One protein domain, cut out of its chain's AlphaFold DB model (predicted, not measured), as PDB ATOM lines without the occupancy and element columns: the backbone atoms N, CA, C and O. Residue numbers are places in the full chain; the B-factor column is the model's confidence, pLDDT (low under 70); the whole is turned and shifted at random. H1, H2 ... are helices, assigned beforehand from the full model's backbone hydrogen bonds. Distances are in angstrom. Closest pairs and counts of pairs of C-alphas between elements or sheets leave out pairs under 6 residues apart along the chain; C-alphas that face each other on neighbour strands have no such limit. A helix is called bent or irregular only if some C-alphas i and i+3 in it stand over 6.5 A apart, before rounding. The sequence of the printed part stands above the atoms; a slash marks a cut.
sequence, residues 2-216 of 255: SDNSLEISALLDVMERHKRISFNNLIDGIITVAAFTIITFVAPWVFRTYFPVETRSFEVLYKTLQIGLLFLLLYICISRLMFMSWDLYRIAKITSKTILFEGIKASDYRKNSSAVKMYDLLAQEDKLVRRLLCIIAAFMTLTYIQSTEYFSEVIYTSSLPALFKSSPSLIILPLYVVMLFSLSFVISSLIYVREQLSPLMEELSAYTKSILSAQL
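Overview. This is residues 2 to 216 of the 255 residues of an uncharacterized protein of Thermoprotei archaeon (UniProt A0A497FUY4). Three long helices, H1, H2 and H3, run up and down in an elongated bundle, and H7a, the first arm of a bent fourth helix, lies alongside H3, apart from H1 and H2. At one end the short helices H4, H5 and H6 make a small head between H3 and H7a; at the other, the second arm, H7b, slants over to the first turns of H1 and the last turns of H2. The printed part has 215 residues with seven named helices, H1 to H7 in order, and no named strand; its class is all helix. It is loose, with a radius of gyration of the C-alphas of 24.5 A, and spans 79 by 41 by 30 A.

Along the chain. H1, residues 2 to 50, begins at C-alpha 2 (259.662, 237.026, 234.992), measures 70.3 A and has a kink of 30 degrees near residue 44. H2, residues 56 to 101, measures 67.4 A, with a kink of 31 degrees near residue 95; it is only just irregular, C-alphas 97 and 100 being 6.7 A apart. H3, residues 113 to 146, measures 49.5 A. H4 is residues 149 to 157, H5 162 to 166 and H6 168 to 171. H7, residues 173 to 216, was assigned as one helix by its hydrogen bonds but is bent, C-alphas 196 and 199 being 6.7 A apart. Its arms are H7a, residues 173 to 196, 35.4 A, and H7b, residues 199 to 216, 25.1 A, ending at C-alpha 216 (252.442, 224.596, 218.261).

Arrangement. H1 and H2 form a helical hairpin and touch at a shallow tilt of 18 degrees, opposite ways; their closest C-alphas, of Ser 22 and Asp 87, are 5.3 A apart. H2 and H3, also a helical hairpin, touch through residues 71 to 83 and 130 to 145, closest at Ser 79 and Ala 137, C-alphas 5.2 A apart. H3 touches H7a at a shallow tilt of 21 degrees, opposite ways, with the C-alphas of Leu 128 and Val 186 closest at 6.4 A. H7b stands at a steep tilt of 52 degrees to H7a and only just touches H1, with 3 pairs of C-alphas within 8 A, the closest those of Ile 8 and Leu 204, 6.7 A. H4 and H5 only just touch, only at the corner, with 3 pairs within 8 A; H6 only just touches H4, also with 3 pairs. In H3, H4, H5, H7a and H7b every O i to N i+4 pair is within hydrogen-bond range; H1 has 43 of 45, H2 38 of 42, and H6 is too short for one.

Size, cuts and confidence. The C-alphas farthest apart, of Ser 2 and Glu 54, are 80.2 A apart. The printed part has no cut; the link from H2 to H3, 11 residues, is long. The mean pLDDT of the printed part is 83.0, with residues 2 to 5, 52 to 56, 98 to 106 and 211 to 216 under 70.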
ATOM      1  N   SER A   2     260.007 237.900 233.849       56.03
ATOM      2  CA  SER A   2     259.662 237.026 234.992       56.03
ATOM      3  C   SER A   2     258.409 237.448 235.773       56.03
ATOM      4  O   SER A   2     257.752 236.585 236.348       56.03
ATOM      5  N   ASP A   3     258.062 238.739 235.778       60.91
ATOM      6  CA  ASP A   3     256.933 239.258 236.569       60.91
ATOM      7  C   ASP A   3     255.586 238.742 236.039       60.91
ATOM      8  O   ASP A   3     254.864 238.048 236.748       60.91
ATOM      9  N   ASN A   4     255.323 238.901 234.737       67.56
ATOM     10  CA  ASN A   4     254.079 238.431 234.116       67.56
ATOM     11  C   ASN A   4     253.894 236.907 234.238       67.56
ATOM     12  O   ASN A   4     252.779 236.427 234.402       67.56
ATOM     13  N   SER A   5     254.972 236.112 234.190       68.69
ATOM     14  CA  SER A   5     254.857 234.660 234.398       68.69
ATOM     15  C   SER A   5     254.458 234.306 235.832       68.69
ATOM     16  O   SER A   5     253.699 233.358 236.047       68.69
ATOM     17  N   LEU A   6     254.939 235.078 236.813       72.31
ATOM     18  CA  LEU A   6     254.587 234.893 238.214       72.31
ATOM     19  C   LEU A   6     253.132 235.302 238.447       72.31
ATOM     20  O   LEU A   6     252.377 234.538 239.050       72.31
ATOM     21  N   GLU A   7     252.702 236.422 237.868       78.69
ATOM     22  CA  GLU A   7     251.317 236.876 237.959       78.69
ATOM     23  C   GLU A   7     250.325 235.864 237.381       78.69
ATOM     24  O   GLU A   7     249.311 235.549 238.005       78.69
ATOM     25  N   ILE A   8     250.651 235.280 236.231       79.31
ATOM     26  CA  ILE A   8     249.759 234.344 235.545       79.31
ATOM     27  C   ILE A   8     249.731 232.977 236.232       79.31
ATOM     28  O   ILE A   8     248.673 232.355 236.332       79.31
ATOM     29  N   SER A   9     250.863 232.525 236.781       80.88
ATOM     30  CA  SER A   9     250.888 231.309 237.604       80.88
ATOM     31  C   SER A   9     250.001 231.430 238.854       80.88
ATOM     32  O   SER A   9     249.379 230.444 239.250       80.88
ATOM     33  N   ALA A  10     249.885 232.632 239.429       84.62
ATOM     34  CA  ALA A  10     248.984 232.919 240.543       84.62
ATOM     35  C   ALA A  10     247.504 232.913 240.110       84.62
ATOM     36  O   ALA A  10     246.659 232.380 240.827       84.62
ATOM     37  N   LEU A  11     247.174 233.444 238.925       85.19
ATOM     38  CA  LEU A  11     245.815 233.358 238.359       85.19
ATOM     39  C   LEU A  11     245.402 231.901 238.079       85.19
ATOM     40  O   LEU A  11     244.255 231.512 238.312       85.19
ATOM     41  N   LEU A  12     246.343 231.074 237.619       83.62
ATOM     42  CA  LEU A  12     246.111 229.649 237.383       83.62
ATOM     43  C   LEU A  12     245.827 228.889 238.692       83.62
ATOM     44  O   LEU A  12     244.917 228.056 238.728       83.62
ATOM     45  N   ASP A  13     246.551 229.206 239.773       85.88
ATOM     46  CA  ASP A  13     246.318 228.622 241.104       85.88
ATOM     47  C   ASP A  13     244.886 228.885 241.596       85.88
ATOM     48  O   ASP A  13     244.191 227.974 242.062       85.88
ATOM     49  N   VAL A  14     244.398 230.118 241.405       86.38
ATOM     50  CA  VAL A  14     243.018 230.508 241.731       86.38
ATOM     51  C   VAL A  14     242.009 229.625 240.995       86.38
ATOM     52  O   VAL A  14     241.063 229.127 241.614       86.38
ATOM     53  N   MET A  15     242.214 229.372 239.700       84.44
ATOM     54  CA  MET A  15     241.315 228.524 238.908       84.44
ATOM     55  C   MET A  15     241.307 227.068 239.374       84.44
ATOM     56  O   MET A  15     240.231 226.483 239.531       84.44
ATOM     57  N   GLU A  16     242.476 226.480 239.637       84.25
ATOM     58  CA  GLU A  16     242.557 225.087 240.090       84.25
ATOM     59  C   GLU A  16     241.955 224.917 241.491       84.25
ATOM     60  O   GLU A  16     241.310 223.909 241.804       84.25
ATOM     61  N   ARG A  17     242.101 225.926 242.353       87.12
ATOM     62  CA  ARG A  17     241.433 225.936 243.656       87.12
ATOM     63  C   ARG A  17     239.917 226.005 243.511       87.12
ATOM     64  O   ARG A  17     239.208 225.267 244.193       87.12
ATOM     65  N   HIS A  18     239.418 226.837 242.606       87.88
ATOM     66  CA  HIS A  18     237.981 226.972 242.384       87.88
ATOM     67  C   HIS A  18     237.364 225.704 241.767       87.88
ATOM     68  O   HIS A  18     236.267 225.303 242.150       87.88
ATOM     69  N   LYS A  19     238.104 224.998 240.901       87.19
ATOM     70  CA  LYS A  19     237.733 223.661 240.403       87.19
ATOM     71  C   LYS A  19     237.582 222.643 241.536       87.19
ATOM     72  O   LYS A  19     236.581 221.930 241.575       87.19
ATOM     73  N   ARG A  20     238.533 222.600 242.480       86.56
ATOM     74  CA  ARG A  20     238.455 221.720 243.663       86.56
ATOM     75  C   ARG A  20     237.238 222.036 244.536       86.56
ATOM     76  O   ARG A  20     236.542 221.119 244.958       86.56
ATOM     77  N   ILE A  21     236.948 223.319 244.755       89.19
ATOM     78  CA  ILE A  21     235.759 223.751 245.506       89.19
ATOM     79  C   ILE A  21     234.473 223.291 244.802       89.19
ATOM     80  O   ILE A  21     233.615 222.690 245.444       89.19
ATOM     81  N   SER A  22     234.350 223.501 243.487       87.38
ATOM     82  CA  SER A  22     233.179 223.040 242.723       87.38
ATOM     83  C   SER A  22     233.011 221.518 242.742       87.38
ATOM     84  O   SER A  22     231.884 221.036 242.808       87.38
ATOM     85  N   PHE A  23     234.104 220.749 242.742       87.38
ATOM     86  CA  PHE A  23     234.031 219.291 242.869       87.38
ATOM     87  C   PHE A  23     233.489 218.853 244.238       87.38
ATOM     88  O   PHE A  23     232.589 218.018 244.305       87.38
ATOM     89  N   ASN A  24     233.972 219.462 245.326       89.62
ATOM     90  CA  ASN A  24     233.456 219.183 246.670       89.62
ATOM     91  C   ASN A  24     231.967 219.547 246.786       89.62
ATOM     92  O   ASN A  24     231.177 218.752 247.286       89.62
ATOM     93  N   ASN A  25     231.562 220.696 246.237       89.44
ATOM     94  CA  ASN A  25     230.159 221.121 246.232       89.44
ATOM     95  C   ASN A  25     229.247 220.159 245.451       89.44
ATOM     96  O   ASN A  25     228.086 219.973 245.824       89.44
ATOM     97  N   LEU A  26     229.757 219.542 244.381       89.69
ATOM     98  CA  LEU A  26     229.032 218.527 243.619       89.69
ATOM     99  C   LEU A  26     228.770 217.282 244.477       89.69
ATOM    100  O   LEU A  26     227.637 216.800 244.515       89.69
ATOM    101  N   ILE A  27     229.780 216.809 245.214       90.75
ATOM    102  CA  ILE A  27     229.642 215.678 246.145       90.75
ATOM    103  C   ILE A  27     228.655 216.016 247.268       90.75
ATOM    104  O   ILE A  27     227.720 215.249 247.505       90.75
ATOM    105  N   ASP A  28     228.795 217.183 247.901       90.88
ATOM    106  CA  ASP A  28     227.883 217.637 248.958       90.88
ATOM    107  C   ASP A  28     226.437 217.733 248.459       90.88
ATOM    108  O   ASP A  28     225.486 217.404 249.177       90.88
ATOM    109  N   GLY A  29     226.248 218.139 247.201       88.88
ATOM    110  CA  GLY A  29     224.948 218.118 246.544       88.88
ATOM    111  C   GLY A  29     224.350 216.713 246.478       88.88
ATOM    112  O   GLY A  29     223.174 216.545 246.806       88.88
ATOM    113  N   ILE A  30     225.142 215.712 246.077       90.69
ATOM    114  CA  ILE A  30     224.687 214.319 245.925       90.69
ATOM    115  C   ILE A  30     224.304 213.759 247.294       90.69
ATOM    116  O   ILE A  30     223.222 213.191 247.447       90.69
ATOM    117  N   ILE A  31     225.151 213.995 248.299       92.38
ATOM    118  CA  ILE A  31     224.900 213.587 249.685       92.38
ATOM    119  C   ILE A  31     223.618 214.236 250.209       92.38
ATOM    120  O   ILE A  31     222.793 213.555 250.811       92.38
ATOM    121  N   THR A  32     223.406 215.530 249.944       91.00
ATOM    122  CA  THR A  32     222.197 216.237 250.395       91.00
ATOM    123  C   THR A  32     220.935 215.627 249.788       91.00
ATOM    124  O   THR A  32     219.968 215.391 250.510       91.00
ATOM    125  N   VAL A  33     220.928 215.347 248.480       92.19
ATOM    126  CA  VAL A  33     219.770 214.725 247.816       92.19
ATOM    127  C   VAL A  33     219.512 213.331 248.389       92.19
ATOM    128  O   VAL A  33     218.374 213.034 248.741       92.19
ATOM    129  N   ALA A  34     220.551 212.509 248.553       91.31
ATOM    130  CA  ALA A  34     220.427 211.169 249.128       91.31
ATOM    131  C   ALA A  34     219.936 211.188 250.589       91.31
ATOM    132  O   ALA A  34     219.087 210.390 250.977       91.31
ATOM    133  N   ALA A  35     220.428 212.117 251.409       92.69
ATOM    134  CA  ALA A  35     219.987 212.254 252.792       92.69
ATOM    135  C   ALA A  35     218.506 212.656 252.869       92.69
ATOM    136  O   ALA A  35     217.742 212.057 253.625       92.69
ATOM    137  N   PHE A  36     218.080 213.630 252.060       91.00
ATOM    138  CA  PHE A  36     216.687 214.074 252.053       91.00
ATOM    139  C   PHE A  36     215.731 213.032 251.479       91.00
ATOM    140  O   PHE A  36     214.638 212.887 252.018       91.00
ATOM    141  N   THR A  37     216.121 212.266 250.456       90.19
ATOM    142  CA  THR A  37     215.284 211.154 249.983       90.19
ATOM    143  C   THR A  37     215.086 210.122 251.089       90.19
ATOM    144  O   THR A  37     213.946 209.754 251.364       90.19
ATOM    145  N   ILE A  38     216.154 209.719 251.791       91.38
ATOM    146  CA  ILE A  38     216.059 208.792 252.932       91.38
ATOM    147  C   ILE A  38     215.131 209.359 254.009       91.38
ATOM    148  O   ILE A  38     214.220 208.660 254.446       91.38
ATOM    149  N   ILE A  39     215.302 210.625 254.400       89.88
ATOM    150  CA  ILE A  39     214.443 211.276 255.401       89.88
ATOM    151  C   ILE A  39     212.977 211.264 254.953       89.88
ATOM    152  O   ILE A  39     212.106 210.939 255.759       89.88
ATOM    153  N   THR A  40     212.690 211.534 253.678       87.94
ATOM    154  CA  THR A  40     211.321 211.526 253.146       87.94
ATOM    155  C   THR A  40     210.639 210.168 253.198       87.94
ATOM    156  O   THR A  40     209.426 210.119 253.394       87.94
ATOM    157  N   PHE A  41     211.383 209.069 253.101       85.50
ATOM    158  CA  PHE A  41     210.816 207.724 253.237       85.50
ATOM    159  C   PHE A  41     210.808 207.210 254.681       85.50
ATOM    160  O   PHE A  41     209.850 206.560 255.102       85.50
ATOM    161  N   VAL A  42     211.850 207.511 255.457       87.81
ATOM    162  CA  VAL A  42     212.016 207.008 256.826       87.81
ATOM    163  C   VAL A  42     211.145 207.777 257.814       87.81
ATOM    164  O   VAL A  42     210.528 207.154 258.676       87.81
ATOM    165  N   ALA A  43     211.039 209.104 257.696       85.06
ATOM    166  CA  ALA A  43     210.290 209.911 258.660       85.06
ATOM    167  C   ALA A  43     208.807 209.499 258.765       85.06
ATOM    168  O   ALA A  43     208.342 209.305 259.891       85.06
ATOM    169  N   PRO A  44     208.070 209.259 257.660       81.19
ATOM    170  CA  PRO A  44     206.701 208.755 257.748       81.19
ATOM    171  C   PRO A  44     206.618 207.358 258.387       81.19
ATOM    172  O   PRO A  44     205.726 207.094 259.194       81.19
ATOM    173  N   TRP A  45     207.564 206.464 258.083       82.00
ATOM    174  CA  TRP A  45     207.595 205.110 258.647       82.00
ATOM    175  C   TRP A  45     207.855 205.106 260.163       82.00
ATOM    176  O   TRP A  45     207.151 204.430 260.918       82.00
ATOM    177  N   VAL A  46     208.819 205.909 260.624       84.19
ATOM    178  CA  VAL A  46     209.105 206.108 262.053       84.19
ATOM    179  C   VAL A  46     207.889 206.717 262.750       84.19
ATOM    180  O   VAL A  46     207.452 206.231 263.788       84.19
ATOM    181  N   PHE A  47     207.268 207.736 262.158       79.06
ATOM    182  CA  PHE A  47     206.096 208.366 262.760       79.06
ATOM    183  C   PHE A  47     204.937 207.374 262.945       79.06
ATOM    184  O   PHE A  47     204.310 207.338 264.002       79.06
ATOM    185  N   ARG A  48     204.703 206.504 261.954       76.19
ATOM    186  CA  ARG A  48     203.660 205.469 262.015       76.19
ATOM    187  C   ARG A  48     203.927 204.390 263.070       76.19
ATOM    188  O   ARG A  48     202.976 203.839 263.617       76.19
ATOM    189  N   THR A  49     205.189 204.052 263.324       81.31
ATOM    190  CA  THR A  49     205.562 202.983 264.268       81.31
ATOM    191  C   THR A  49     205.529 203.444 265.722       81.31
ATOM    192  O   THR A  49     205.089 202.684 266.579       81.31
ATOM    193  N   TYR A  50     205.941 204.683 266.005       79.44
ATOM    194  CA  TYR A  50     205.978 205.216 267.374       79.44
ATOM    195  C   TYR A  50     204.653 205.828 267.846       79.44
ATOM    196  O   TYR A  50     204.408 205.879 269.050       79.44
ATOM    197  N   PHE A  51     203.782 206.252 266.926       73.44
ATOM    198  CA  PHE A  51     202.441 206.752 267.239       73.44
ATOM    199  C   PHE A  51     201.377 205.826 266.625       73.44
ATOM    200  O   PHE A  51     200.795 206.176 265.598       73.44
ATOM    201  N   PRO A  52     201.128 204.630 267.196       63.25
ATOM    202  CA  PRO A  52     200.078 203.737 266.712       63.25
ATOM    203  C   PRO A  52     198.715 204.440 266.817       63.25
ATOM    204  O   PRO A  52     198.246 204.792 267.895       63.25
ATOM    205  N   VAL A  53     198.128 204.728 265.655       61.12
ATOM    206  CA  VAL A  53     196.963 205.603 265.498       61.12
ATOM    207  C   VAL A  53     195.664 204.824 265.688       61.12
ATOM    208  O   VAL A  53     195.348 203.955 264.883       61.12
ATOM    209  N   GLU A  54     194.869 205.219 266.682       62.41
ATOM    210  CA  GLU A  54     193.486 204.747 266.877       62.41
ATOM    211  C   GLU A  54     192.437 205.841 266.568       62.41
ATOM    212  O   GLU A  54     191.235 205.613 266.669       62.41
ATOM    213  N   THR A  55     192.859 207.047 266.151       66.38
ATOM    214  CA  THR A  55     191.956 208.195 265.930       66.38
ATOM    215  C   THR A  55     192.113 208.852 264.550       66.38
ATOM    216  O   THR A  55     193.216 209.109 264.065       66.38
ATOM    217  N   ARG A  56     190.973 209.194 263.925       66.38
ATOM    218  CA  ARG A  56     190.846 209.765 262.562       66.38
ATOM    219  C   ARG A  56     191.665 211.048 262.331       66.38
ATOM    220  O   ARG A  56     192.073 211.319 261.205       66.38
ATOM    221  N   SER A  57     191.936 211.828 263.378       71.19
ATOM    222  CA  SER A  57     192.682 213.093 263.290       71.19
ATOM    223  C   SER A  57     194.175 212.903 262.990       71.19
ATOM    224  O   SER A  57     194.758 213.697 262.252       71.19
ATOM    225  N   PHE A  58     194.802 211.842 263.512       72.38
ATOM    226  CA  PHE A  58     196.228 211.580 263.277       72.38
ATOM    227  C   PHE A  58     196.501 211.079 261.853       72.38
ATOM    228  O   PHE A  58     197.566 211.354 261.303       72.38
ATOM    229  N   GLU A  59     195.534 210.409 261.220       73.19
ATOM    230  CA  GLU A  59     195.659 209.965 259.828       73.19
ATOM    231  C   GLU A  59     195.686 211.151 258.846       73.19
ATOM    232  O   GLU A  59     196.470 211.162 257.895       73.19
ATOM    233  N   VAL A  60     194.871 212.183 259.100       74.56
ATOM    234  CA  VAL A  60     194.878 213.429 258.311       74.56
ATOM    235  C   VAL A  60     196.212 214.155 258.480       74.56
ATOM    236  O   VAL A  60     196.839 214.515 257.487       74.56
ATOM    237  N   LEU A  61     196.687 214.297 259.720       74.62
ATOM    238  CA  LEU A  61     197.949 214.976 260.030       74.62
ATOM    239  C   LEU A  61     199.147 214.280 259.363       74.62
ATOM    240  O   LEU A  61     199.997 214.943 258.768       74.62
ATOM    241  N   TYR A  62     199.174 212.944 259.380       76.56
ATOM    242  CA  TYR A  62     200.183 212.140 258.689       76.56
ATOM    243  C   TYR A  62     200.202 212.401 257.175       76.56
ATOM    244  O   TYR A  62     201.269 212.655 256.609       76.56
ATOM    245  N   LYS A  63     199.034 212.382 256.516       75.94
ATOM    246  CA  LYS A  63     198.933 212.638 255.068       75.94
ATOM    247  C   LYS A  63     199.423 214.044 254.724       75.94
ATOM    248  O   LYS A  63     200.214 214.199 253.795       75.94
ATOM    249  N   THR A  64     199.031 215.054 255.500       79.50
ATOM    250  CA  THR A  64     199.495 216.436 255.306       79.50
ATOM    251  C   THR A  64     201.011 216.564 255.490       79.50
ATOM    252  O   THR A  64     201.671 217.214 254.677       79.50
ATOM    253  N   LEU A  65     201.584 215.908 256.504       83.06
ATOM    254  CA  LEU A  65     203.029 215.910 256.751       83.06
ATOM    255  C   LEU A  65     203.808 215.228 255.614       83.06
ATOM    256  O   LEU A  65     204.806 215.775 255.145       83.06
ATOM    257  N   GLN A  66     203.336 214.075 255.132       82.88
ATOM    258  CA  GLN A  66     203.961 213.357 254.019       82.88
ATOM    259  C   GLN A  66     203.950 214.192 252.730       82.88
ATOM    260  O   GLN A  66     204.965 214.271 252.038       82.88
ATOM    261  N   ILE A  67     202.832 214.856 252.430       82.81
ATOM    262  CA  ILE A  67     202.709 215.753 251.273       82.81
ATOM    263  C   ILE A  67     203.678 216.937 251.396       82.81
ATOM    264  O   ILE A  67     204.397 217.247 250.445       82.81
ATOM    265  N   GLY A  68     203.757 217.563 252.574       84.62
ATOM    266  CA  GLY A  68     204.709 218.646 252.832       84.62
ATOM    267  C   GLY A  68     206.164 218.216 252.615       84.62
ATOM    268  O   GLY A  68     206.932 218.931 251.968       84.62
ATOM    269  N   LEU A  69     206.531 217.017 253.079       86.94
ATOM    270  CA  LEU A  69     207.871 216.465 252.863       86.94
ATOM    271  C   LEU A  69     208.160 216.145 251.391       86.94
ATOM    272  O   LEU A  69     209.294 216.319 250.949       86.94
ATOM    273  N   LEU A  70     207.161 215.703 250.623       86.25
ATOM    274  CA  LEU A  70     207.307 215.464 249.184       86.25
ATOM    275  C   LEU A  70     207.540 216.769 248.414       86.25
ATOM    276  O   LEU A  70     208.417 216.813 247.551       86.25
ATOM    277  N   PHE A  71     206.823 217.844 248.751       86.81
ATOM    278  CA  PHE A  71     207.070 219.158 248.148       86.81
ATOM    279  C   PHE A  71     208.444 219.718 248.522       86.81
ATOM    280  O   PHE A  71     209.151 220.246 247.660       86.81
ATOM    281  N   LEU A  72     208.857 219.553 249.782       88.88
ATOM    282  CA  LEU A  72     210.200 219.927 250.223       88.88
ATOM    283  C   LEU A  72     211.272 219.135 249.462       88.88
ATOM    284  O   LEU A  72     212.249 219.718 248.989       88.88
ATOM    285  N   LEU A  73     211.071 217.825 249.296       89.81
ATOM    286  CA  LEU A  73     211.972 216.969 248.532       89.81
ATOM    287  C   LEU A  73     212.065 217.424 247.075       89.81
ATOM    288  O   LEU A  73     213.168 217.535 246.547       89.81
ATOM    289  N   LEU A  74     210.935 217.742 246.439       89.06
ATOM    290  CA  LEU A  74     210.910 218.246 245.068       89.06
ATOM    291  C   LEU A  74     211.738 219.532 244.928       89.06
ATOM    292  O   LEU A  74     212.553 219.643 244.011       89.06
ATOM    293  N   TYR A  75     211.585 220.474 245.862       90.75
ATOM    294  CA  TYR A  75     212.379 221.705 245.883       90.75
ATOM    295  C   TYR A  75     213.880 221.438 246.042       90.75
ATOM    296  O   TYR A  75     214.702 222.003 245.310       90.75
ATOM    297  N   ILE A  76     214.255 220.552 246.965       91.38
ATOM    298  CA  ILE A  76     215.658 220.196 247.199       91.38
ATOM    299  C   ILE A  76     216.244 219.496 245.971       91.38
ATOM    300  O   ILE A  76     217.340 219.848 245.545       91.38
ATOM    301  N   CYS A  77     215.512 218.574 245.347       90.19
ATOM    302  CA  CYS A  77     215.952 217.899 244.130       90.19
ATOM    303  C   CYS A  77     216.185 218.893 242.987       90.19
ATOM    304  O   CYS A  77     217.267 218.897 242.401       90.19
ATOM    305  N   ILE A  78     215.221 219.774 242.703       91.00
ATOM    306  CA  ILE A  78     215.346 220.759 241.616       91.00
ATOM    307  C   ILE A  78     216.522 221.709 241.882       91.00
ATOM    308  O   ILE A  78     217.387 221.874 241.022       91.00
ATOM    309  N   SER A  79     216.607 222.292 243.081       92.12
ATOM    310  CA  SER A  79     217.687 223.231 243.424       92.12
ATOM    311  C   SER A  79     219.074 222.577 243.374       92.12
ATOM    312  O   SER A  79     220.007 223.148 242.802       92.12
ATOM    313  N   ARG A  80     219.225 221.357 243.905       90.94
ATOM    314  CA  ARG A  80     220.508 220.640 243.910       90.94
ATOM    315  C   ARG A  80     220.922 220.169 242.520       90.94
ATOM    316  O   ARG A  80     222.099 220.302 242.198       90.94
ATOM    317  N   LEU A  81     219.992 219.721 241.675       90.94
ATOM    318  CA  LEU A  81     220.290 219.392 240.274       90.94
ATOM    319  C   LEU A  81     220.786 220.617 239.496       90.94
ATOM    320  O   LEU A  81     221.747 220.517 238.728       90.94
ATOM    321  N   MET A  82     220.179 221.785 239.727       91.56
ATOM    322  CA  MET A  82     220.635 223.036 239.120       91.56
ATOM    323  C   MET A  82     222.050 223.411 239.582       91.56
ATOM    324  O   MET A  82     222.882 223.783 238.752       91.56
ATOM    325  N   PHE A  83     222.358 223.265 240.876       92.25
ATOM    326  CA  PHE A  83     223.712 223.511 241.392       92.25
ATOM    327  C   PHE A  83     224.742 222.550 240.802       92.25
ATOM    328  O   PHE A  83     225.783 222.998 240.335       92.25
ATOM    329  N   MET A  84     224.437 221.251 240.765       90.12
ATOM    330  CA  MET A  84     225.324 220.246 240.172       90.12
ATOM    331  C   MET A  84     225.596 220.531 238.699       90.12
ATOM    332  O   MET A  84     226.735 220.425 238.257       90.12
ATOM    333  N   SER A  85     224.566 220.928 237.945       89.06
ATOM    334  CA  SER A  85     224.710 221.274 236.528       89.06
ATOM    335  C   SER A  85     225.646 222.469 236.337       89.06
ATOM    336  O   SER A  85     226.500 222.455 235.448       89.06
ATOM    337  N   TRP A  86     225.533 223.485 237.197       91.06
ATOM    338  CA  TRP A  86     226.430 224.640 237.190       91.06
ATOM    339  C   TRP A  86     227.870 224.272 237.567       91.06
ATOM    340  O   TRP A  86     228.809 224.647 236.858       91.06
ATOM    341  N   ASP A  87     228.048 223.504 238.644       88.62
ATOM    342  CA  ASP A  87     229.363 223.055 239.103       88.62
ATOM    343  C   ASP A  87     230.045 222.174 238.035       88.62
ATOM    344  O   ASP A  87     231.225 222.373 237.736       88.62
ATOM    345  N   LEU A  88     229.297 221.294 237.358       88.81
ATOM    346  CA  LEU A  88     229.795 220.477 236.246       88.81
ATOM    347  C   LEU A  88     230.217 221.330 235.038       88.81
ATOM    348  O   LEU A  88     231.313 221.140 234.503       88.81
ATOM    349  N   TYR A  89     229.387 222.297 234.633       89.12
ATOM    350  CA  TYR A  89     229.721 223.237 233.556       89.12
ATOM    351  C   TYR A  89     231.020 223.994 233.855       89.12
ATOM    352  O   TYR A  89     231.892 224.125 232.991       89.12
ATOM    353  N   ARG A  90     231.184 224.468 235.094       84.88
ATOM    354  CA  ARG A  90     232.381 225.201 235.510       84.88
ATOM    355  C   ARG A  90     233.617 224.308 235.520       84.88
ATOM    356  O   ARG A  90     234.650 224.730 235.003       84.88
ATOM    357  N   ILE A  91     233.521 223.090 236.055       86.12
ATOM    358  CA  ILE A  91     234.629 222.124 236.029       86.12
ATOM    359  C   ILE A  91     235.060 221.873 234.582       86.12
ATOM    360  O   ILE A  91     236.252 221.966 234.291       86.12
ATOM    361  N   ALA A  92     234.117 221.644 233.664       84.75
ATOM    362  CA  ALA A  92     234.419 221.447 232.247       84.75
ATOM    363  C   ALA A  92     235.095 222.681 231.618       84.75
ATOM    364  O   ALA A  92     236.104 222.554 230.921       84.75
ATOM    365  N   LYS A  93     234.590 223.885 231.912       83.81
ATOM    366  CA  LYS A  93     235.137 225.161 231.416       83.81
ATOM    367  C   LYS A  93     236.539 225.468 231.949       83.81
ATOM    368  O   LYS A  93     237.345 226.045 231.225       83.81
ATOM    369  N   ILE A  94     236.820 225.149 233.210       82.00
ATOM    370  CA  ILE A  94     238.146 225.345 233.811       82.00
ATOM    371  C   ILE A  94     239.110 224.303 233.254       82.00
ATOM    372  O   ILE A  94     240.177 224.663 232.772       82.00
ATOM    373  N   THR A  95     238.703 223.035 233.249       78.12
ATOM    374  CA  THR A  95     239.529 221.911 232.793       78.12
ATOM    375  C   THR A  95     239.971 222.090 231.342       78.12
ATOM    376  O   THR A  95     241.150 221.928 231.043       78.12
ATOM    377  N   SER A  96     239.081 222.534 230.447       72.88
ATOM    378  CA  SER A  96     239.455 222.816 229.052       72.88
ATOM    379  C   SER A  96     240.519 223.911 228.907       72.88
ATOM    380  O   SER A  96     241.261 223.911 227.927       72.88
ATOM    381  N   LYS A  97     240.631 224.821 229.883       70.00
ATOM    382  CA  LYS A  97     241.655 225.872 229.916       70.00
ATOM    383  C   LYS A  97     242.921 225.453 230.666       70.00
ATOM    384  O   LYS A  97     243.991 225.937 230.315       70.00
ATOM    385  N   THR A  98     242.820 224.582 231.674       69.00
ATOM    386  CA  THR A  98     243.946 224.227 232.553       69.00
ATOM    387  C   THR A  98     244.721 222.976 232.136       69.00
ATOM    388  O   THR A  98     245.886 222.874 232.510       69.00
ATOM    389  N   ILE A  99     244.162 222.075 231.312       66.31
ATOM    390  CA  ILE A  99     244.868 220.869 230.803       66.31
ATOM    391  C   ILE A  99     246.211 221.215 230.129       66.31
ATOM    392  O   ILE A  99     247.183 220.478 230.245       66.31
ATOM    393  N   LEU A 100     246.303 222.367 229.459       59.50
ATOM    394  CA  LEU A 100     247.529 222.822 228.788       59.50
ATOM    395  C   LEU A 100     248.661 223.224 229.748       59.50
ATOM    396  O   LEU A 100     249.796 223.414 229.314       59.50
ATOM    397  N   PHE A 101     248.363 223.353 231.040       61.78
ATOM    398  CA  PHE A 101     249.277 223.862 232.061       61.78
ATOM    399  C   PHE A 101     249.649 222.826 233.120       61.78
ATOM    400  O   PHE A 101     250.246 223.171 234.143       61.78
ATOM    401  N   GLU A 102     249.320 221.559 232.870       59.12
ATOM    402  CA  GLU A 102     249.660 220.422 233.717       59.12
ATOM    403  C   GLU A 102     251.197 220.267 233.770       59.12
ATOM    404  O   GLU A 102     251.821 219.638 232.917       59.12
ATOM    405  N   GLY A 103     251.835 220.957 234.724       57.31
ATOM    406  CA  GLY A 103     253.294 220.992 234.889       57.31
ATOM    407  C   GLY A 103     253.896 222.340 235.306       57.31
ATOM    408  O   GLY A 103     255.058 222.372 235.715       57.31
ATOM    409  N   ILE A 104     253.148 223.449 235.255       63.88
ATOM    410  CA  ILE A 104     253.639 224.739 235.769       63.88
ATOM    411  C   ILE A 104     253.510 224.751 237.297       63.88
ATOM    412  O   ILE A 104     252.425 224.543 237.836       63.88
ATOM    413  N   LYS A 105     254.613 225.017 238.011       63.44
ATOM    414  CA  LYS A 105     254.575 225.249 239.464       63.44
ATOM    415  C   LYS A 105     253.746 226.504 239.742       63.44
ATOM    416  O   LYS A 105     254.188 227.614 239.456       63.44
ATOM    417  N   ALA A 106     252.552 226.305 240.290       67.19
ATOM    418  CA  ALA A 106     251.677 227.375 240.740       67.19
ATOM    419  C   ALA A 106     252.361 228.187 241.852       67.19
ATOM    420  O   ALA A 106     252.904 227.616 242.804       67.19
ATOM    421  N   SER A 107     252.362 229.512 241.713       76.31
ATOM    422  CA  SER A 107     252.787 230.415 242.782       76.31
ATOM    423  C   SER A 107     251.604 230.731 243.699       76.31
ATOM    424  O   SER A 107     250.450 230.666 243.283       76.31
ATOM    425  N   ASP A 108     251.889 231.045 244.965       81.00
ATOM    426  CA  ASP A 108     250.848 231.362 245.948       81.00
ATOM    427  C   ASP A 108     250.093 232.636 245.543       81.00
ATOM    428  O   ASP A 108     250.651 233.739 245.575       81.00
ATOM    429  N   TYR A 109     248.813 232.479 245.195       82.00
ATOM    430  CA  TYR A 109     247.962 233.570 244.722       82.00
ATOM    431  C   TYR A 109     247.845 234.735 245.709       82.00
ATOM    432  O   TYR A 109     247.625 235.868 245.285       82.00
ATOM    433  N   ARG A 110     248.036 234.497 247.018       84.69
ATOM    434  CA  ARG A 110     247.946 235.554 248.044       84.69
ATOM    435  C   ARG A 110     248.995 236.644 247.877       84.69
ATOM    436  O   ARG A 110     248.821 237.736 248.407       84.69
ATOM    437  N   LYS A 111     250.089 236.345 247.177       85.44
ATOM    438  CA  LYS A 111     251.177 237.298 246.939       85.44
ATOM    439  C   LYS A 111     250.849 238.298 245.831       85.44
ATOM    440  O   LYS A 111     251.521 239.317 245.744       85.44
ATOM    441  N   ASN A 112     249.834 238.024 245.011       85.50
ATOM    442  CA  ASN A 112     249.456 238.862 243.881       85.50
ATOM    443  C   ASN A 112     248.063 239.481 244.091       85.50
ATOM    444  O   ASN A 112     247.059 238.770 244.179       85.50
ATOM    445  N   SER A 113     247.984 240.816 244.094       87.56
ATOM    446  CA  SER A 113     246.723 241.556 244.230       87.56
ATOM    447  C   SER A 113     245.705 241.226 243.135       87.56
ATOM    448  O   SER A 113     244.510 241.137 243.420       87.56
ATOM    449  N   SER A 114     246.156 241.002 241.898       85.75
ATOM    450  CA  SER A 114     245.281 240.671 240.765       85.75
ATOM    451  C   SER A 114     244.651 239.288 240.929       85.75
ATOM    452  O   SER A 114     243.463 239.107 240.662       85.75
ATOM    453  N   ALA A 115     245.415 238.325 241.452       86.12
ATOM    454  CA  ALA A 115     244.923 236.977 241.716       86.12
ATOM    455  C   ALA A 115     243.959 236.935 242.913       86.12
ATOM    456  O   ALA A 115     242.932 236.257 242.850       86.12
ATOM    457  N   VAL A 116     244.217 237.714 243.970       89.75
ATOM    458  CA  VAL A 116     243.263 237.886 245.083       89.75
ATOM    459  C   VAL A 116     241.957 238.511 244.590       89.75
ATOM    460  O   VAL A 116     240.883 237.975 244.861       89.75
ATOM    461  N   LYS A 117     242.031 239.576 243.782       91.75
ATOM    462  CA  LYS A 117     240.842 240.205 243.188       91.75
ATOM    463  C   LYS A 117     240.046 239.218 242.328       91.75
ATOM    464  O   LYS A 117     238.823 239.170 242.425       91.75
ATOM    465  N   MET A 118     240.725 238.409 241.513       89.38
ATOM    466  CA  MET A 118     240.080 237.364 240.714       89.38
ATOM    467  C   MET A 118     239.375 236.327 241.597       89.38
ATOM    468  O   MET A 118     238.245 235.938 241.300       89.38
ATOM    469  N   TYR A 119     240.021 235.894 242.683       89.94
ATOM    470  CA  TYR A 119     239.446 234.946 243.635       89.94
ATOM    471  C   TYR A 119     238.152 235.486 244.261       89.94
ATOM    472  O   TYR A 119     237.139 234.783 244.270       89.94
ATOM    473  N   ASP A 120     238.160 236.737 244.723       92.62
ATOM    474  CA  ASP A 120     236.992 237.363 245.351       92.62
ATOM    475  C   ASP A 120     235.841 237.559 244.357       92.62
ATOM    476  O   ASP A 120     234.689 237.254 244.673       92.62
ATOM    477  N   LEU A 121     236.145 237.989 243.126       91.50
ATOM    478  CA  LEU A 121     235.144 238.143 242.065       91.50
ATOM    479  C   LEU A 121     234.509 236.803 241.675       91.50
ATOM    480  O   LEU A 121     233.288 236.727 241.533       91.50
ATOM    481  N   LEU A 122     235.300 235.732 241.556       89.75
ATOM    482  CA  LEU A 122     234.789 234.382 241.283       89.75
ATOM    483  C   LEU A 122     233.915 233.854 242.426       89.75
ATOM    484  O   LEU A 122     232.870 233.246 242.184       89.75
ATOM    485  N   ALA A 123     234.314 234.098 243.676       90.62
ATOM    486  CA  ALA A 123     233.514 233.733 244.842       90.62
ATOM    487  C   ALA A 123     232.186 234.512 244.886       90.62
ATOM    488  O   ALA A 123     231.133 233.942 245.193       90.62
ATOM    489  N   GLN A 124     232.213 235.801 244.538       92.69
ATOM    490  CA  GLN A 124     231.014 236.629 244.445       92.69
ATOM    491  C   GLN A 124     230.093 236.171 243.306       92.69
ATOM    492  O   GLN A 124     228.885 236.055 243.523       92.69
ATOM    493  N   GLU A 125     230.643 235.859 242.130       91.25
ATOM    494  CA  GLU A 125     229.895 235.281 241.008       91.25
ATOM    495  C   GLU A 125     229.200 233.984 241.440       91.25
ATOM    496  O   GLU A 125     227.995 233.842 241.236       91.25
ATOM    497  N   ASP A 126     229.914 233.068 242.105       89.50
ATOM    498  CA  ASP A 126     229.333 231.805 242.575       89.50
ATOM    499  C   ASP A 126     228.157 232.026 243.534       89.50
ATOM    500  O   ASP A 126     227.092 231.423 243.382       89.50
ATOM    501  N   LYS A 127     228.308 232.955 244.481       91.31
ATOM    502  CA  LYS A 127     227.241 233.309 245.422       91.31
ATOM    503  C   LYS A 127     226.008 233.866 244.704       91.31
ATOM    504  O   LYS A 127     224.880 233.517 245.063       91.31
ATOM    505  N   LEU A 128     226.206 234.722 243.701       91.50
ATOM    506  CA  LEU A 128     225.117 235.310 242.920       91.50
ATOM    507  C   LEU A 128     224.426 234.271 242.033       91.50
ATOM    508  O   LEU A 128     223.195 234.222 242.013       91.50
ATOM    509  N   VAL A 129     225.185 233.399 241.366       91.88
ATOM    510  CA  VAL A 129     224.620 232.328 240.534       91.88
ATOM    511  C   VAL A 129     223.839 231.331 241.385       91.88
ATOM    512  O   VAL A 129     222.705 231.004 241.039       91.88
ATOM    513  N   ARG A 130     224.360 230.909 242.545       91.75
ATOM    514  CA  ARG A 130     223.608 230.041 243.470       91.75
ATOM    515  C   ARG A 130     222.295 230.690 243.909       91.75
ATOM    516  O   ARG A 130     221.262 230.027 243.917       91.75
ATOM    517  N   ARG A 131     222.303 231.996 244.204       92.44
ATOM    518  CA  ARG A 131     221.082 232.743 244.544       92.44
ATOM    519  C   ARG A 131     220.087 232.788 243.379       92.44
ATOM    520  O   ARG A 131     218.897 232.599 243.610       92.44
ATOM    521  N   LEU A 132     220.562 232.996 242.150       93.38
ATOM    522  CA  LEU A 132     219.734 232.967 240.941       93.38
ATOM    523  C   LEU A 132     219.067 231.594 240.758       93.38
ATOM    524  O   LEU A 132     217.853 231.514 240.589       93.38
ATOM    525  N   LEU A 133     219.849 230.516 240.851       92.19
ATOM    526  CA  LEU A 133     219.355 229.145 240.717       92.19
ATOM    527  C   LEU A 133     218.342 228.797 241.820       92.19
ATOM    528  O   LEU A 133     217.339 228.155 241.526       92.19
ATOM    529  N   CYS A 134     218.528 229.285 243.054       91.81
ATOM    530  CA  CYS A 134     217.519 229.158 244.115       91.81
ATOM    531  C   CYS A 134     216.192 229.832 243.759       91.81
ATOM    532  O   CYS A 134     215.138 229.251 244.010       91.81
ATOM    533  N   ILE A 135     216.231 231.052 243.211       92.38
ATOM    534  CA  ILE A 135     215.020 231.794 242.830       92.38
ATOM    535  C   ILE A 135     214.293 231.056 241.703       92.38
ATOM    536  O   ILE A 135     213.080 230.878 241.773       92.38
ATOM    537  N   ILE A 136     215.031 230.567 240.701       91.75
ATOM    538  CA  ILE A 136     214.457 229.789 239.595       91.75
ATOM    539  C   ILE A 136     213.855 228.477 240.114       91.75
ATOM    540  O   ILE A 136     212.721 228.151 239.771       91.75
ATOM    541  N   ALA A 137     214.563 227.750 240.982       92.38
ATOM    542  CA  ALA A 137     214.050 226.524 241.588       92.38
ATOM    543  C   ALA A 137     212.776 226.785 242.406       92.38
ATOM    544  O   ALA A 137     211.794 226.061 242.251       92.38
ATOM    545  N   ALA A 138     212.757 227.850 243.215       90.12
ATOM    546  CA  ALA A 138     211.580 228.262 243.976       90.12
ATOM    547  C   ALA A 138     210.395 228.577 243.050       90.12
ATOM    548  O   ALA A 138     209.296 228.063 243.261       90.12
ATOM    549  N   PHE A 139     210.630 229.335 241.976       91.25
ATOM    550  CA  PHE A 139     209.616 229.659 240.974       91.25
ATOM    551  C   PHE A 139     209.033 228.403 240.309       91.25
ATOM    552  O   PHE A 139     207.810 228.266 240.215       91.25
ATOM    553  N   MET A 140     209.890 227.459 239.905       90.12
ATOM    554  CA  MET A 140     209.467 226.181 239.320       90.12
ATOM    555  C   MET A 140     208.636 225.360 240.310       90.12
ATOM    556  O   MET A 140     207.595 224.817 239.946       90.12
ATOM    557  N   THR A 141     209.052 225.308 241.576       89.25
ATOM    558  CA  THR A 141     208.343 224.537 242.608       89.25
ATOM    559  C   THR A 141     207.002 225.149 242.983       89.25
ATOM    560  O   THR A 141     206.032 224.416 243.143       89.25
ATOM    561  N   LEU A 142     206.909 226.479 243.059       88.25
ATOM    562  CA  LEU A 142     205.655 227.181 243.332       88.25
ATOM    563  C   LEU A 142     204.667 227.019 242.179       88.25
ATOM    564  O   LEU A 142     203.504 226.709 242.420       88.25
ATOM    565  N   THR A 143     205.148 227.133 240.938       87.88
ATOM    566  CA  THR A 143     204.331 226.875 239.744       87.88
ATOM    567  C   THR A 143     203.813 225.436 239.735       87.88
ATOM    568  O   THR A 143     202.636 225.206 239.461       87.88
ATOM    569  N   TYR A 144     204.663 224.467 240.095       87.56
ATOM    570  CA  TYR A 144     204.256 223.069 240.210       87.56
ATOM    571  C   TYR A 144     203.180 222.875 241.285       87.56
ATOM    572  O   TYR A 144     202.129 222.319 240.983       87.56
ATOM    573  N   ILE A 145     203.400 223.381 242.507       84.94
ATOM    574  CA  ILE A 145     202.434 223.290 243.618       84.94
ATOM    575  C   ILE A 145     201.086 223.889 243.209       84.94
ATOM    576  O   ILE A 145     200.050 223.254 243.395       84.94
ATOM    577  N   GLN A 146     201.098 225.073 242.595       85.75
ATOM    578  CA  GLN A 146     199.893 225.756 242.129       85.75
ATOM    579  C   GLN A 146     199.111 224.945 241.085       85.75
ATOM    580  O   GLN A 146     197.886 225.040 241.037       85.75
ATOM    581  N   SER A 147     199.800 224.161 240.254       84.00
ATOM    582  CA  SER A 147     199.178 223.327 239.222       84.00
ATOM    583  C   SER A 147     198.564 222.032 239.767       84.00
ATOM    584  O   SER A 147     197.897 221.325 239.013       84.00
ATOM    585  N   THR A 148     198.802 221.680 241.034       83.38
ATOM    586  CA  THR A 148     198.260 220.447 241.621       83.38
ATOM    587  C   THR A 148     196.825 220.630 242.119       83.38
ATOM    588  O   THR A 148     196.495 221.631 242.751       83.38
ATOM    589  N   GLU A 149     195.975 219.623 241.899       78.62
ATOM    590  CA  GLU A 149     194.579 219.614 242.374       78.62
ATOM    591  C   GLU A 149     194.483 219.735 243.905       78.62
ATOM    592  O   GLU A 149     193.598 220.411 244.432       78.62
ATOM    593  N   TYR A 150     195.467 219.183 244.619       74.12
ATOM    594  CA  TYR A 150     195.583 219.259 246.076       74.12
ATOM    595  C   TYR A 150     195.645 220.692 246.612       74.12
ATOM    596  O   TYR A 150     195.077 220.982 247.664       74.12
ATOM    597  N   PHE A 151     196.315 221.606 245.907       77.31
ATOM    598  CA  PHE A 151     196.394 223.005 246.333       77.31
ATOM    599  C   PHE A 151     195.008 223.663 246.346       77.31
ATOM    600  O   PHE A 151     194.670 224.398 247.275       77.31
ATOM    601  N   SER A 152     194.185 223.338 245.350       72.44
ATOM    602  CA  SER A 152     192.802 223.802 245.255       72.44
ATOM    603  C   SER A 152     191.959 223.268 246.420       72.44
ATOM    604  O   SER A 152     191.304 224.039 247.123       72.44
ATOM    605  N   GLU A 153     192.044 221.964 246.701       74.81
ATOM    606  CA  GLU A 153     191.300 221.302 247.782       74.81
ATOM    607  C   GLU A 153     191.638 221.870 249.177       74.81
ATOM    608  O   GLU A 153     190.749 222.154 249.991       74.81
ATOM    609  N   VAL A 154     192.923 222.127 249.438       74.38
ATOM    610  CA  VAL A 154     193.390 222.747 250.691       74.38
ATOM    611  C   VAL A 154     192.857 224.177 250.845       74.38
ATOM    612  O   VAL A 154     192.457 224.584 251.937       74.38
ATOM    613  N   ILE A 155     192.788 224.952 249.761       76.69
ATOM    614  CA  ILE A 155     192.258 226.320 249.819       76.69
ATOM    615  C   ILE A 155     190.744 226.323 250.041       76.69
ATOM    616  O   ILE A 155     190.250 227.136 250.829       76.69
ATOM    617  N   TYR A 156     189.997 225.403 249.430       72.75
ATOM    618  CA  TYR A 156     188.546 225.319 249.634       72.75
ATOM    619  C   TYR A 156     188.160 224.987 251.078       72.75
ATOM    620  O   TYR A 156     187.204 225.573 251.604       72.75
ATOM    621  N   THR A 157     188.920 224.096 251.720       75.81
ATOM    622  CA  THR A 157     188.713 223.680 253.119       75.81
ATOM    623  C   THR A 157     189.160 224.732 254.136       75.81
ATOM    624  O   THR A 157     188.683 224.738 255.270       75.81
ATOM    625  N   SER A 158     190.023 225.665 253.734       73.12
ATOM    626  CA  SER A 158     190.483 226.749 254.598       73.12
ATOM    627  C   SER A 158     189.424 227.846 254.812       73.12
ATOM    628  O   SER A 158     188.559 228.120 253.967       73.12
ATOM    629  N   SER A 159     189.501 228.529 255.958       75.38
ATOM    630  CA  SER A 159     188.638 229.661 256.327       75.38
ATOM    631  C   SER A 159     189.046 230.971 255.628       75.38
ATOM    632  O   SER A 159     189.045 232.036 256.245       75.38
ATOM    633  N   LEU A 160     189.452 230.900 254.357       78.81
ATOM    634  CA  LEU A 160     189.858 232.064 253.569       78.81
ATOM    635  C   LEU A 160     188.646 232.805 252.966       78.81
ATOM    636  O   LEU A 160     187.624 232.178 252.668       78.81
ATOM    637  N   PRO A 161     188.751 234.131 252.742       80.25
ATOM    638  CA  PRO A 161     187.739 234.915 252.033       80.25
ATOM    639  C   PRO A 161     187.380 234.341 250.652       80.25
ATOM    640  O   PRO A 161     188.237 233.793 249.957       80.25
ATOM    641  N   ALA A 162     186.128 234.532 250.216       76.06
ATOM    642  CA  ALA A 162     185.597 233.969 248.966       76.06
ATOM    643  C   ALA A 162     186.427 234.319 247.712       76.06
ATOM    644  O   ALA A 162     186.542 233.489 246.814       76.06
ATOM    645  N   LEU A 163     187.072 235.493 247.689       74.19
ATOM    646  CA  LEU A 163     187.952 235.942 246.599       74.19
ATOM    647  C   LEU A 163     189.145 235.002 246.346       74.19
ATOM    648  O   LEU A 163     189.588 234.842 245.212       74.19
ATOM    649  N   PHE A 164     189.665 234.355 247.390       75.56
ATOM    650  CA  PHE A 164     190.764 233.397 247.250       75.56
ATOM    651  C   PHE A 164     190.272 231.994 246.887       75.56
ATOM    652  O   PHE A 164     191.028 231.209 246.325       75.56
ATOM    653  N   LYS A 165     188.995 231.694 247.154       72.62
ATOM    654  CA  LYS A 165     188.359 230.421 246.780       72.62
ATOM    655  C   LYS A 165     187.967 230.379 245.304       72.62
ATOM    656  O   LYS A 165     188.008 229.315 244.701       72.62
ATOM    657  N   SER A 166     187.601 231.517 244.712       78.06
ATOM    658  CA  SER A 166     187.334 231.612 243.268       78.06
ATOM    659  C   SER A 166     188.606 231.522 242.425       78.06
ATOM    660  O   SER A 166     188.560 231.108 241.271       78.06
ATOM    661  N   SER A 167     189.739 231.934 242.991       79.56
ATOM    662  CA  SER A 167     190.996 232.081 242.261       79.56
ATOM    663  C   SER A 167     192.192 231.878 243.204       79.56
ATOM    664  O   SER A 167     192.758 232.853 243.709       79.56
ATOM    665  N   PRO A 168     192.592 230.614 243.450       77.50
ATOM    666  CA  PRO A 168     193.633 230.261 244.423       77.50
ATOM    667  C   PRO A 168     195.031 230.794 244.057       77.50
ATOM    668  O   PRO A 168     195.902 230.926 244.916       77.50
ATOM    669  N   SER A 169     195.246 231.173 242.794       80.38
ATOM    670  CA  SER A 169     196.494 231.760 242.291       80.38
ATOM    671  C   SER A 169     196.830 233.134 242.889       80.38
ATOM    672  O   SER A 169     198.009 233.476 242.998       80.38
ATOM    673  N   LEU A 170     195.832 233.913 243.329       83.25
ATOM    674  CA  LEU A 170     196.057 235.247 243.907       83.25
ATOM    675  C   LEU A 170     196.824 235.214 245.230       83.25
ATOM    676  O   LEU A 170     197.487 236.193 245.561       83.25
ATOM    677  N   ILE A 171     196.783 234.097 245.963       84.88
ATOM    678  CA  ILE A 171     197.538 233.935 247.215       84.88
ATOM    679  C   ILE A 171     199.050 233.937 246.942       84.88
ATOM    680  O   ILE A 171     199.826 234.471 247.732       84.88
ATOM    681  N   ILE A 172     199.475 233.361 245.813       84.38
ATOM    682  CA  ILE A 172     200.895 233.200 245.457       84.38
ATOM    683  C   ILE A 172     201.412 234.414 244.667       84.38
ATOM    684  O   ILE A 172     202.614 234.665 244.629       84.38
ATOM    685  N   LEU A 173     200.524 235.226 244.081       87.56
ATOM    686  CA  LEU A 173     200.898 236.388 243.266       87.56
ATOM    687  C   LEU A 173     201.929 237.326 243.936       87.56
ATOM    688  O   LEU A 173     202.922 237.650 243.279       87.56
ATOM    689  N   PRO A 174     201.799 237.715 245.223       89.88
ATOM    690  CA  PRO A 174     202.805 238.552 245.881       89.88
ATOM    691  C   PRO A 174     204.188 237.889 245.953       89.88
ATOM    692  O   PRO A 174     205.204 238.568 245.807       89.88
ATOM    693  N   LEU A 175     204.241 236.562 246.121       89.44
ATOM    694  CA  LEU A 175     205.497 235.805 246.136       89.44
ATOM    695  C   LEU A 175     206.177 235.850 244.764       89.44
ATOM    696  O   LEU A 175     207.385 236.072 244.695       89.44
ATOM    697  N   TYR A 176     205.416 235.713 243.674       90.38
ATOM    698  CA  TYR A 176     205.961 235.857 242.321       90.38
ATOM    699  C   TYR A 176     206.532 237.253 242.074       90.38
ATOM    700  O   TYR A 176     207.626 237.370 241.526       90.38
ATOM    701  N   VAL A 177     205.845 238.304 242.529       92.94
ATOM    702  CA  VAL A 177     206.330 239.685 242.392       92.94
ATOM    703  C   VAL A 177     207.664 239.870 243.124       92.94
ATOM    704  O   VAL A 177     208.631 240.338 242.522       92.94
ATOM    705  N   VAL A 178     207.763 239.436 244.385       92.94
ATOM    706  CA  VAL A 178     209.019 239.511 245.158       92.94
ATOM    707  C   VAL A 178     210.140 238.716 244.480       92.94
ATOM    708  O   VAL A 178     211.270 239.205 244.380       92.94
ATOM    709  N   MET A 179     209.838 237.521 243.960       91.62
ATOM    710  CA  MET A 179     210.815 236.715 243.226       91.62
ATOM    711  C   MET A 179     211.305 237.419 241.957       91.62
ATOM    712  O   MET A 179     212.513 237.447 241.731       91.62
ATOM    713  N   LEU A 180     210.423 238.050 241.177       92.69
ATOM    714  CA  LEU A 180     210.802 238.790 239.966       92.69
ATOM    715  C   LEU A 180     211.712 239.986 240.272       92.69
ATOM    716  O   LEU A 180     212.736 240.159 239.608       92.69
ATOM    717  N   PHE A 181     211.405 240.768 241.311       93.69
ATOM    718  CA  PHE A 181     212.288 241.853 241.754       93.69
ATOM    719  C   PHE A 181     213.654 241.323 242.199       93.69
ATOM    720  O   PHE A 181     214.693 241.865 241.815       93.69
ATOM    721  N   SER A 182     213.668 240.225 242.961       91.88
ATOM    722  CA  SER A 182     214.919 239.602 243.396       91.88
ATOM    723  C   SER A 182     215.742 239.063 242.220       91.88
ATOM    724  O   SER A 182     216.963 239.215 242.210       91.88
ATOM    725  N   LEU A 183     215.082 238.507 241.200       92.88
ATOM    726  CA  LEU A 183     215.711 238.006 239.984       92.88
ATOM    727  C   LEU A 183     216.365 239.150 239.205       92.88
ATOM    728  O   LEU A 183     217.538 239.052 238.850       92.88
ATOM    729  N   SER A 184     215.639 240.251 239.002       93.69
ATOM    730  CA  SER A 184     216.155 241.439 238.311       93.69
ATOM    731  C   SER A 184     217.393 242.016 239.010       93.69
ATOM    732  O   SER A 184     218.415 242.270 238.364       93.69
ATOM    733  N   PHE A 185     217.349 242.138 240.341       93.44
ATOM    734  CA  PHE A 185     218.491 242.599 241.131       93.44
ATOM    735  C   PHE A 185     219.708 241.673 240.994       93.44
ATOM    736  O   PHE A 185     220.822 242.137 240.739       93.44
ATOM    737  N   VAL A 186     219.506 240.357 241.124       92.56
ATOM    738  CA  VAL A 186     220.598 239.377 241.035       92.56
ATOM    739  C   VAL A 186     221.213 239.368 239.637       92.56
ATOM    740  O   VAL A 186     222.438 239.412 239.533       92.56
ATOM    741  N   ILE A 187     220.403 239.398 238.573       92.31
ATOM    742  CA  ILE A 187     220.897 239.470 237.188       92.31
ATOM    743  C   ILE A 187     221.748 240.727 236.987       92.31
ATOM    744  O   ILE A 187     222.857 240.636 236.464       92.31
ATOM    745  N   SER A 188     221.274 241.879 237.463       94.56
ATOM    746  CA  SER A 188     221.998 243.150 237.335       94.56
ATOM    747  C   SER A 188     223.353 243.099 238.047       94.56
ATOM    748  O   SER A 188     224.380 243.469 237.479       94.56
ATOM    749  N   SER A 189     223.383 242.561 239.269       92.25
ATOM    750  CA  SER A 189     224.631 242.381 240.021       92.25
ATOM    751  C   SER A 189     225.588 241.380 239.362       92.25
ATOM    752  O   SER A 189     226.802 241.571 239.400       92.25
ATOM    753  N   LEU A 190     225.056 240.337 238.718       91.75
ATOM    754  CA  LEU A 190     225.854 239.332 238.023       91.75
ATOM    755  C   LEU A 190     226.519 239.919 236.775       91.75
ATOM    756  O   LEU A 190     227.692 239.647 236.533       91.75
ATOM    757  N   ILE A 191     225.792 240.743 236.012       92.44
ATOM    758  CA  ILE A 191     226.341 241.462 234.853       92.44
ATOM    759  C   ILE A 191     227.510 242.342 235.300       92.44
ATOM    760  O   ILE A 191     228.584 242.266 234.713       92.44
ATOM    761  N   TYR A 192     227.337 243.097 236.387       92.94
ATOM    762  CA  TYR A 192     228.390 243.952 236.932       92.94
ATOM    763  C   TYR A 192     229.655 243.174 237.330       92.94
ATOM    764  O   TYR A 192     230.762 243.555 236.956       92.94
ATOM    765  N   VAL A 193     229.509 242.061 238.056       90.94
ATOM    766  CA  VAL A 193     230.658 241.224 238.454       90.94
ATOM    767  C   VAL A 193     231.337 240.610 237.229       90.94
ATOM    768  O   VAL A 193     232.565 240.580 237.148       90.94
ATOM    769  N   ARG A 194     230.550 240.150 236.250       90.25
ATOM    770  CA  ARG A 194     231.074 239.544 235.023       90.25
ATOM    771  C   ARG A 194     231.860 240.539 234.173       90.25
ATOM    772  O   ARG A 194     232.872 240.145 233.602       90.25
ATOM    773  N   GLU A 195     231.435 241.798 234.145       93.12
ATOM    774  CA  GLU A 195     232.151 242.889 233.477       93.12
ATOM    775  C   GLU A 195     233.517 243.168 234.121       93.12
ATOM    776  O   GLU A 195     234.483 243.489 233.443       93.12
ATOM    777  N   GLN A 196     233.642 242.998 235.440       90.50
ATOM    778  CA  GLN A 196     234.938 243.140 236.116       90.50
ATOM    779  C   GLN A 196     235.841 241.913 235.968       90.50
ATOM    780  O   GLN A 196     237.063 242.027 236.071       90.50
ATOM    781  N   LEU A 197     235.248 240.737 235.757       89.31
ATOM    782  CA  LEU A 197     235.971 239.479 235.610       89.31
ATOM    783  C   LEU A 197     236.471 239.250 234.172       89.31
ATOM    784  O   LEU A 197     237.483 238.571 233.987       89.31
ATOM    785  N   SER A 198     235.788 239.802 233.161       88.56
ATOM    786  CA  SER A 198     236.161 239.665 231.747       88.56
ATOM    787  C   SER A 198     237.618 240.046 231.440       88.56
ATOM    788  O   SER A 198     238.282 239.195 230.844       88.56
ATOM    789  N   PRO A 199     238.188 241.187 231.892       88.00
ATOM    790  CA  PRO A 199     239.568 241.543 231.549       88.00
ATOM    791  C   PRO A 199     240.594 240.545 232.108       88.00
ATOM    792  O   PRO A 199     241.514 240.141 231.404       88.00
ATOM    793  N   LEU A 200     240.401 240.075 233.345       83.31
ATOM    794  CA  LEU A 200     241.288 239.093 233.989       83.31
ATOM    795  C   LEU A 200     241.250 237.741 233.259       83.31
ATOM    796  O   LEU A 200     242.267 237.068 233.079       83.31
ATOM    797  N   MET A 201     240.059 237.336 232.814       82.81
ATOM    798  CA  MET A 201     239.877 236.110 232.037       82.81
ATOM    799  C   MET A 201     240.456 236.222 230.623       82.81
ATOM    800  O   MET A 201     240.928 235.215 230.084       82.81
ATOM    801  N   GLU A 202     240.406 237.410 230.020       85.81
ATOM    802  CA  GLU A 202     241.008 237.701 228.719       85.81
ATOM    803  C   GLU A 202     242.531 237.650 228.786       85.81
ATOM    804  O   GLU A 202     243.133 236.955 227.967       85.81
ATOM    805  N   GLU A 203     243.139 238.271 229.796       82.19
ATOM    806  CA  GLU A 203     244.588 238.264 230.019       82.19
ATOM    807  C   GLU A 203     245.132 236.834 230.152       82.19
ATOM    808  O   GLU A 203     246.060 236.427 229.441       82.19
ATOM    809  N   LEU A 204     244.459 236.007 230.958       80.38
ATOM    810  CA  LEU A 204     244.798 234.593 231.079       80.38
ATOM    811  C   LEU A 204     244.629 233.838 229.750       80.38
ATOM    812  O   LEU A 204     245.445 232.979 229.399       80.38
ATOM    813  N   SER A 205     243.578 234.142 228.983       79.38
ATOM    814  CA  SER A 205     243.329 233.489 227.692       79.38
ATOM    815  C   SER A 205     244.348 233.882 226.621       79.38
ATOM    816  O   SER A 205     244.774 233.024 225.845       79.38
ATOM    817  N   ALA A 206     244.789 235.143 226.610       79.94
ATOM    818  CA  ALA A 206     245.810 235.648 225.705       79.94
ATOM    819  C   ALA A 206     247.146 234.953 225.977       79.94
ATOM    820  O   ALA A 206     247.799 234.470 225.047       79.94
ATOM    821  N   TYR A 207     247.497 234.789 227.252       73.12
ATOM    822  CA  TYR A 207     248.673 234.023 227.641       73.12
ATOM    823  C   TYR A 207     248.561 232.544 227.270       73.12
ATOM    824  O   TYR A 207     249.488 231.984 226.685       73.12
ATOM    825  N   THR A 208     247.406 231.922 227.521       71.38
ATOM    826  CA  THR A 208     247.154 230.527 227.124       71.38
ATOM    827  C   THR A 208     247.321 230.343 225.623       71.38
ATOM    828  O   THR A 208     247.977 229.402 225.180       71.38
ATOM    829  N   LYS A 209     246.803 231.282 224.829       77.62
ATOM    830  CA  LYS A 209     246.976 231.292 223.376       77.62
ATOM    831  C   LYS A 209     248.441 231.478 222.983       77.62
ATOM    832  O   LYS A 209     248.884 230.821 222.047       77.62
ATOM    833  N   SER A 210     249.196 232.310 223.704       72.38
ATOM    834  CA  SER A 210     250.628 232.513 223.456       72.38
ATOM    835  C   SER A 210     251.444 231.241 223.711       72.38
ATOM    836  O   SER A 210     252.216 230.838 222.843       72.38
ATOM    837  N   ILE A 211     251.204 230.527 224.815       69.06
ATOM    838  CA  ILE A 211     251.881 229.257 225.113       69.06
ATOM    839  C   ILE A 211     251.442 228.165 224.157       69.06
ATOM    840  O   ILE A 211     252.287 227.434 223.652       69.06
ATOM    841  N   LEU A 212     250.147 228.078 223.858       67.81
ATOM    842  CA  LEU A 212     249.643 227.144 222.860       67.81
ATOM    843  C   LEU A 212     250.323 227.401 221.514       67.81
ATOM    844  O   LEU A 212     250.811 226.468 220.892       67.81
ATOM    845  N   SER A 213     250.435 228.664 221.097       66.19
ATOM    846  CA  SER A 213     251.146 229.027 219.872       66.19
ATOM    847  C   SER A 213     252.643 228.747 219.948       66.19
ATOM    848  O   SER A 213     253.204 228.377 218.932       66.19
ATOM    849  N   ALA A 214     253.280 228.846 221.119       62.28
ATOM    850  CA  ALA A 214     254.689 228.505 221.307       62.28
ATOM    851  C   ALA A 214     254.929 226.984 221.302       62.28
ATOM    852  O   ALA A 214     255.937 226.528 220.773       62.28
ATOM    853  N   GLN A 215     253.995 226.190 221.833       60.16
ATOM    854  CA  GLN A 215     254.038 224.724 221.773       60.16
ATOM    855  C   GLN A 215     253.674 224.185 220.382       60.16
ATOM    856  O   GLN A 215     254.215 223.164 219.954       60.16
ATOM    857  N   LEU A 216     252.776 224.872 219.663       56.00
ATOM    858  CA  LEU A 216     252.442 224.596 218.261       56.00
ATOM    859  C   LEU A 216     253.439 225.227 217.277       56.00
ATOM    860  O   LEU A 216     253.467 224.806 216.118       56.00
TER     861      LEU A 216